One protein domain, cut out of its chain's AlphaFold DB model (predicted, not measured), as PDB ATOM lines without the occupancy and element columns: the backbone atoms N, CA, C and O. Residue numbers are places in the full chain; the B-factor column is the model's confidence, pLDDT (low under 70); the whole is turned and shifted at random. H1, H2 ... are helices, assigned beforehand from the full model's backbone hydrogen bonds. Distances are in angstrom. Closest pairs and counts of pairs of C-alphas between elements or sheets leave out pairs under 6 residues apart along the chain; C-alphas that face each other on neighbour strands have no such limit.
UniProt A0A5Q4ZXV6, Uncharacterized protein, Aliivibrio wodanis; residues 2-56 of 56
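This is residues 2 to 56 of the 56 residues of an uncharacterized protein of Aliivibrio wodanis (UniProt A0A5Q4ZXV6). Three helices follow one another as an open, angular bow: the long arms H1 and H3 stand well away from each other, and the short helix H2 makes the base between them, with a sharp corner at each of its ends. The space between the two arms is empty, and residues 2 to 15 of H1 and 38 to 55 of H3 stick out as free arms. The printed part has 55 residues with three named helices, in the order H1, H2, H3, and no named strand; its class is all helix. The whole is extended, with a radius of gyration of the C-alphas of 16.2 A, and its outline is flat, with spans of 47 by 32 by 12 A.

H1 covers residues 2 to 19 and measures 25.9 A from first to last C-alpha. It begins at C-alpha 2, at (131.747, 109.039, 107.677). H2 covers residues 21 to 29, from Ser 21 to Asp 29, and its C-alpha 21 is at (129.318, 115.723, 133.942). H3, the longest helix with 25 residues, covers residues 31 to 55 and measures 35.5 A from first to last C-alpha. It ends at C-alpha 55, at (102.749, 94.689, 110.403).

H1 and H2 are close but not clearly touching, and their closest C-alphas, those of Gly 17 and Val 24, are 6.4 A apart. Their lines are about perpendicular, at 81 degrees. H2 and H3 are also close but not clearly touching; their closest C-alphas are those of Ile 27 and Phe 33, 6.9 A apart. These two helices run the same way at a steep tilt of 65 degrees. H1 and H3 are apart, with no C-alpha of the one within 8 A of the other. In H1, H2 and H3 every O i to N i+4 pair is within hydrogen-bond range.

The two C-alphas farthest apart in the domain are those of Asn 19 and Gln 56, at 47.2 A. The C-alphas of the first and last printed residues, Phe 2 and Gln 56, are 36.3 A apart. Gln 56 is the chain's last residue. The printed part has no cut. The links from H1 to H2 and from H2 to H3 are both tight, with 1 residue in each. The mean pLDDT of the printed part is 76.6, and residues 2, 21, 25, 28, 54 and 56 of the model are under 70.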
ATOM      1  N   PHE A   2     132.746 109.012 106.583       63.84
ATOM      2  CA  PHE A   2     131.747 109.039 107.677       63.84
ATOM      3  C   PHE A   2     132.195 108.408 109.017       63.84
ATOM      4  O   PHE A   2     131.880 108.913 110.090       63.84
ATOM      5  N   LYS A   3     132.993 107.331 108.966       72.62
ATOM      6  CA  LYS A   3     133.443 106.589 110.161       72.62
ATOM      7  C   LYS A   3     134.371 107.398 111.081       72.62
ATOM      8  O   LYS A   3     134.349 107.190 112.286       72.62
ATOM      9  N   ILE A   4     135.152 108.329 110.522       82.94
ATOM     10  CA  ILE A   4     136.047 109.204 111.298       82.94
ATOM     11  C   ILE A   4     135.238 110.221 112.108       82.94
ATOM     12  O   ILE A   4     135.539 110.448 113.274       82.94
ATOM     13  N   PHE A   5     134.176 110.778 111.516       83.25
ATOM     14  CA  PHE A   5     133.287 111.706 112.210       83.25
ATOM     15  C   PHE A   5     132.545 111.004 113.345       83.25
ATOM     16  O   PHE A   5     132.503 111.533 114.448       83.25
ATOM     17  N   ALA A   6     132.049 109.785 113.112       80.88
ATOM     18  CA  ALA A   6     131.414 108.986 114.160       80.88
ATOM     19  C   ALA A   6     132.357 108.744 115.353       80.88
ATOM     20  O   ALA A   6     131.955 108.918 116.498       80.88
ATOM     21  N   LEU A   7     133.624 108.410 115.086       85.88
ATOM     22  CA  LEU A   7     134.619 108.214 116.140       85.88
ATOM     23  C   LEU A   7     134.890 109.513 116.920       85.88
ATOM     24  O   LEU A   7     134.965 109.493 118.144       85.88
ATOM     25  N   LEU A   8     134.980 110.643 116.213       85.81
ATOM     26  CA  LEU A   8     135.153 111.969 116.808       85.81
ATOM     27  C   LEU A   8     133.985 112.346 117.724       85.81
ATOM     28  O   LEU A   8     134.221 112.795 118.840       85.81
ATOM     29  N   PHE A   9     132.743 112.123 117.290       85.69
ATOM     30  CA  PHE A   9     131.554 112.400 118.100       85.69
ATOM     31  C   PHE A   9     131.469 111.516 119.343       85.69
ATOM     32  O   PHE A   9     131.055 111.997 120.393       85.69
ATOM     33  N   ILE A  10     131.897 110.255 119.256       85.94
ATOM     34  CA  ILE A  10     131.940 109.359 120.418       85.94
ATOM     35  C   ILE A  10     132.983 109.851 121.428       85.94
ATOM     36  O   ILE A  10     132.673 109.974 122.608       85.94
ATOM     37  N   VAL A  11     134.198 110.182 120.980       87.56
ATOM     38  CA  VAL A  11     135.264 110.670 121.873       87.56
ATOM     39  C   VAL A  11     134.896 112.019 122.492       87.56
ATOM     40  O   VAL A  11     135.065 112.199 123.694       87.56
ATOM     41  N   LEU A  12     134.344 112.946 121.702       86.75
ATOM     42  CA  LEU A  12     133.857 114.236 122.194       86.75
ATOM     43  C   LEU A  12     132.695 114.063 123.173       86.75
ATOM     44  O   LEU A  12     132.695 114.695 124.222       86.75
ATOM     45  N   GLY A  13     131.742 113.181 122.871       81.25
ATOM     46  CA  GLY A  13     130.614 112.888 123.752       81.25
ATOM     47  C   GLY A  13     131.055 112.307 125.094       81.25
ATOM     48  O   GLY A  13     130.579 112.751 126.134       81.25
ATOM     49  N   ILE A  14     132.015 111.375 125.089       83.56
ATOM     50  CA  ILE A  14     132.582 110.800 126.317       83.56
ATOM     51  C   ILE A  14     133.382 111.857 127.091       83.56
ATOM     52  O   ILE A  14     133.215 111.972 128.300       83.56
ATOM     53  N   TYR A  15     134.214 112.657 126.418       84.38
ATOM     54  CA  TYR A  15     134.998 113.717 127.062       84.38
ATOM     55  C   TYR A  15     134.103 114.766 127.724       84.38
ATOM     56  O   TYR A  15     134.345 115.144 128.869       84.38
ATOM     57  N   ILE A  16     133.053 115.203 127.024       84.31
ATOM     58  CA  ILE A  16     132.076 116.154 127.552       84.31
ATOM     59  C   ILE A  16     131.302 115.517 128.714       84.31
ATOM     60  O   ILE A  16     131.220 116.110 129.779       84.31
ATOM     61  N   GLY A  17     130.826 114.278 128.569       77.69
ATOM     62  CA  GLY A  17     130.102 113.575 129.633       77.69
ATOM     63  C   GLY A  17     130.935 113.285 130.889       77.69
ATOM     64  O   GLY A  17     130.381 113.254 131.986       77.69
ATOM     65  N   MET A  18     132.250 113.086 130.748       77.94
ATOM     66  CA  MET A  18     133.155 112.822 131.873       77.94
ATOM     67  C   MET A  18     133.681 114.098 132.540       77.94
ATOM     68  O   MET A  18     133.701 114.158 133.764       77.94
ATOM     69  N   ASN A  19     134.117 115.105 131.773       81.75
ATOM     70  CA  ASN A  19     134.700 116.333 132.341       81.75
ATOM     71  C   ASN A  19     133.667 117.401 132.684       81.75
ATOM     72  O   ASN A  19     133.893 118.188 133.594       81.75
ATOM     73  N   TYR A  20     132.548 117.427 131.971       77.06
ATOM     74  CA  TYR A  20     131.466 118.380 132.189       77.06
ATOM     75  C   TYR A  20     130.227 117.655 132.701       77.06
ATOM     76  O   TYR A  20     129.113 118.046 132.385       77.06
ATOM     77  N   SER A  21     130.415 116.575 133.468       69.94
ATOM     78  CA  SER A  21     129.318 115.723 133.942       69.94
ATOM     79  C   SER A  21     128.237 116.536 134.652       69.94
ATOM     80  O   SER A  21     127.075 116.417 134.286       69.94
ATOM     81  N   ASP A  22     128.622 117.445 135.551       73.19
ATOM     82  CA  ASP A  22     127.691 118.304 136.293       73.19
ATOM     83  C   ASP A  22     126.949 119.299 135.381       73.19
ATOM     84  O   ASP A  22     125.749 119.528 135.529       73.19
ATOM     85  N   GLU A  23     127.633 119.871 134.386       71.88
ATOM     86  CA  GLU A  23     127.025 120.799 133.422       71.88
ATOM     87  C   GLU A  23     126.115 120.071 132.429       71.88
ATOM     88  O   GLU A  23     125.036 120.556 132.101       71.88
ATOM     89  N   VAL A  24     126.509 118.875 131.991       72.69
ATOM     90  CA  VAL A  24     125.691 117.980 131.171       72.69
ATOM     91  C   VAL A  24     124.460 117.544 131.949       72.69
ATOM     92  O   VAL A  24     123.380 117.524 131.371       72.69
ATOM     93  N   GLN A  25     124.594 117.245 133.242       69.06
ATOM     94  CA  GLN A  25     123.477 116.886 134.113       69.06
ATOM     95  C   GLN A  25     122.504 118.059 134.260       69.06
ATOM     96  O   GLN A  25     121.305 117.878 134.076       69.06
ATOM     97  N   ASN A  26     123.019 119.276 134.447       73.94
ATOM     98  CA  ASN A  26     122.211 120.493 134.494       73.94
ATOM     99  C   ASN A  26     121.496 120.774 133.155       73.94
ATOM    100  O   ASN A  26     120.315 121.119 133.129       73.94
ATOM    101  N   ILE A  27     122.172 120.561 132.019       72.69
ATOM    102  CA  ILE A  27     121.566 120.668 130.679       72.69
ATOM    103  C   ILE A  27     120.514 119.569 130.462       72.69
ATOM    104  O   ILE A  27     119.455 119.844 129.907       72.69
ATOM    105  N   MET A  28     120.765 118.345 130.931       69.50
ATOM    106  CA  MET A  28     119.811 117.230 130.901       69.50
ATOM    107  C   MET A  28     118.572 117.488 131.763       69.50
ATOM    108  O   MET A  28     117.477 117.064 131.395       69.50
ATOM    109  N   ASP A  29     118.738 118.179 132.888       72.75
ATOM    110  CA  ASP A  29     117.647 118.581 133.777       72.75
ATOM    111  C   ASP A  29     116.907 119.830 133.280       72.75
ATOM    112  O   ASP A  29     115.806 120.131 133.757       72.75
ATOM    113  N   THR A  30     117.468 120.529 132.287       77.62
ATOM    114  CA  THR A  30     116.850 121.705 131.681       77.62
ATOM    115  C   THR A  30     115.572 121.308 130.942       77.62
ATOM    116  O   THR A  30     115.492 120.292 130.250       77.62
ATOM    117  N   GLU A  31     114.558 122.162 131.048       74.44
ATOM    118  CA  GLU A  31     113.208 121.959 130.514       74.44
ATOM    119  C   GLU A  31     113.188 121.619 129.008       74.44
ATOM    120  O   GLU A  31     112.398 120.789 128.563       74.44
ATOM    121  N   LEU A  32     114.138 122.162 128.236       72.31
ATOM    122  CA  LEU A  32     114.331 121.851 126.813       72.31
ATOM    123  C   LEU A  32     114.745 120.395 126.557       72.31
ATOM    124  O   LEU A  32     114.310 119.787 125.579       72.31
ATOM    125  N   PHE A  33     115.575 119.816 127.424       76.50
ATOM    126  CA  PHE A  33     116.041 118.439 127.284       76.50
ATOM    127  C   PHE A  33     114.966 117.441 127.726       76.50
ATOM    128  O   PHE A  33     114.820 116.385 127.110       76.50
ATOM    129  N   LYS A  34     114.145 117.810 128.721       74.94
ATOM    130  CA  LYS A  34     112.917 117.079 129.076       74.94
ATOM    131  C   LYS A  34     111.896 117.088 127.941       74.94
ATOM    132  O   LYS A  34     111.418 116.021 127.576       74.94
ATOM    133  N   GLN A  35     111.629 118.238 127.320       77.75
ATOM    134  CA  GLN A  35     110.736 118.321 126.154       77.75
ATOM    135  C   GLN A  35     111.263 117.522 124.957       77.75
ATOM    136  O   GLN A  35     110.491 116.863 124.257       77.75
ATOM    137  N   LEU A  36     112.580 117.534 124.726       79.50
ATOM    138  CA  LEU A  36     113.210 116.677 123.723       79.50
ATOM    139  C   LEU A  36     113.053 115.194 124.071       79.50
ATOM    140  O   LEU A  36     112.682 114.419 123.192       79.50
ATOM    141  N   GLN A  37     113.279 114.790 125.324       74.50
ATOM    142  CA  GLN A  37     113.045 113.410 125.757       74.50
ATOM    143  C   GLN A  37     111.584 112.999 125.580       74.50
ATOM    144  O   GLN A  37     111.331 111.950 124.999       74.50
ATOM    145  N   GLU A  38     110.624 113.822 126.000       77.06
ATOM    146  CA  GLU A  38     109.195 113.554 125.813       77.06
ATOM    147  C   GLU A  38     108.819 113.463 124.335       77.06
ATOM    148  O   GLU A  38     108.077 112.564 123.947       77.06
ATOM    149  N   THR A  39     109.374 114.326 123.481       76.38
ATOM    150  CA  THR A  39     109.144 114.280 122.029       76.38
ATOM    151  C   THR A  39     109.740 113.019 121.407       76.38
ATOM    152  O   THR A  39     109.124 112.403 120.540       76.38
ATOM    153  N   VAL A  40     110.919 112.590 121.861       76.38
ATOM    154  CA  VAL A  40     111.561 111.352 121.401       76.38
ATOM    155  C   VAL A  40     110.803 110.121 121.899       76.38
ATOM    156  O   VAL A  40     110.623 109.183 121.126       76.38
ATOM    157  N   ILE A  41     110.315 110.119 123.142       75.69
ATOM    158  CA  ILE A  41     109.494 109.037 123.709       75.69
ATOM    159  C   ILE A  41     108.151 108.958 122.976       75.69
ATOM    160  O   ILE A  41     107.799 107.897 122.470       75.69
ATOM    161  N   THR A  42     107.460 110.086 122.808       78.62
ATOM    162  CA  THR A  42     106.189 110.179 122.074       78.62
ATOM    163  C   THR A  42     106.364 109.778 120.614       78.62
ATOM    164  O   THR A  42     105.558 109.031 120.066       78.62
ATOM    165  N   GLY A  43     107.445 110.227 119.975       76.06
ATOM    166  CA  GLY A  43     107.791 109.846 118.611       76.06
ATOM    167  C   GLY A  43     108.107 108.357 118.497       76.06
ATOM    168  O   GLY A  43     107.660 107.712 117.554       76.06
ATOM    169  N   LYS A  44     108.819 107.777 119.468       76.94
ATOM    170  CA  LYS A  44     109.104 106.340 119.520       76.94
ATOM    171  C   LYS A  44     107.824 105.527 119.708       76.94
ATOM    172  O   LYS A  44     107.641 104.555 118.983       76.94
ATOM    173  N   ASP A  45     106.929 105.927 120.604       78.06
ATOM    174  CA  ASP A  45     105.651 105.242 120.822       78.06
ATOM    175  C   ASP A  45     104.724 105.373 119.609       78.06
ATOM    176  O   ASP A  45     104.104 104.395 119.192       78.06
ATOM    177  N   PHE A  46     104.702 106.541 118.963       77.38
ATOM    178  CA  PHE A  46     103.991 106.758 117.705       77.38
ATOM    179  C   PHE A  46     104.545 105.886 116.571       77.38
ATOM    180  O   PHE A  46     103.785 105.274 115.819       77.38
ATOM    181  N   LEU A  47     105.872 105.787 116.460       76.69
ATOM    182  CA  LEU A  47     106.532 104.923 115.486       76.69
ATOM    183  C   LEU A  47     106.271 103.442 115.777       76.69
ATOM    184  O   LEU A  47     106.008 102.698 114.840       76.69
ATOM    185  N   ILE A  48     106.293 103.018 117.045       79.44
ATOM    186  CA  ILE A  48     105.954 101.648 117.462       79.44
ATOM    187  C   ILE A  48     104.486 101.337 117.154       79.44
ATOM    188  O   ILE A  48     104.192 100.252 116.652       79.44
ATOM    189  N   GLY A  49     103.575 102.279 117.410       77.19
ATOM    190  CA  GLY A  49     102.157 102.162 117.077       77.19
ATOM    191  C   GLY A  49     101.939 101.980 115.576       77.19
ATOM    192  O   GLY A  49     101.316 101.005 115.166       77.19
ATOM    193  N   LYS A  50     102.555 102.840 114.753       74.44
ATOM    194  CA  LYS A  50     102.507 102.719 113.287       74.44
ATOM    195  C   LYS A  50     103.155 101.441 112.762       74.44
ATOM    196  O   LYS A  50     102.641 100.847 111.820       74.44
ATOM    197  N   LEU A  51     104.266 101.004 113.353       75.44
ATOM    198  CA  LEU A  51     104.903  99.730 113.010       75.44
ATOM    199  C   LEU A  51     103.979  98.550 113.312       75.44
ATOM    200  O   LEU A  51     103.857  97.665 112.475       75.44
ATOM    201  N   LYS A  52     103.299  98.548 114.464       75.81
ATOM    202  CA  LYS A  52     102.299  97.523 114.789       75.81
ATOM    203  C   LYS A  52     101.129  97.525 113.809       75.81
ATOM    204  O   LYS A  52     100.766  96.459 113.339       75.81
ATOM    205  N   GLU A  53     100.588  98.696 113.481       75.50
ATOM    206  CA  GLU A  53      99.496  98.845 112.505       75.50
ATOM    207  C   GLU A  53      99.890  98.403 111.091       75.50
ATOM    208  O   GLU A  53      99.054  97.901 110.357       75.50
ATOM    209  N   THR A  54     101.152  98.594 110.701       66.19
ATOM    210  CA  THR A  54     101.639  98.241 109.354       66.19
ATOM    211  C   THR A  54     102.034  96.763 109.239       66.19
ATOM    212  O   THR A  54     102.090  96.226 108.137       66.19
ATOM    213  N   ILE A  55     102.362  96.110 110.358       70.19
ATOM    214  CA  ILE A  55     102.749  94.689 110.403       70.19
ATOM    215  C   ILE A  55     101.523  93.767 110.561       70.19
ATOM    216  O   ILE A  55     101.637  92.568 110.303       70.19
ATOM    217  N   GLN A  56     100.373  94.305 110.979       49.38
ATOM    218  CA  GLN A  56      99.119  93.573 111.179       49.38
ATOM    219  C   GLN A  56      98.243  93.577 109.920       49.38
ATOM    220  O   GLN A  56      97.580  92.541 109.690       49.38
TER     221      GLN A  56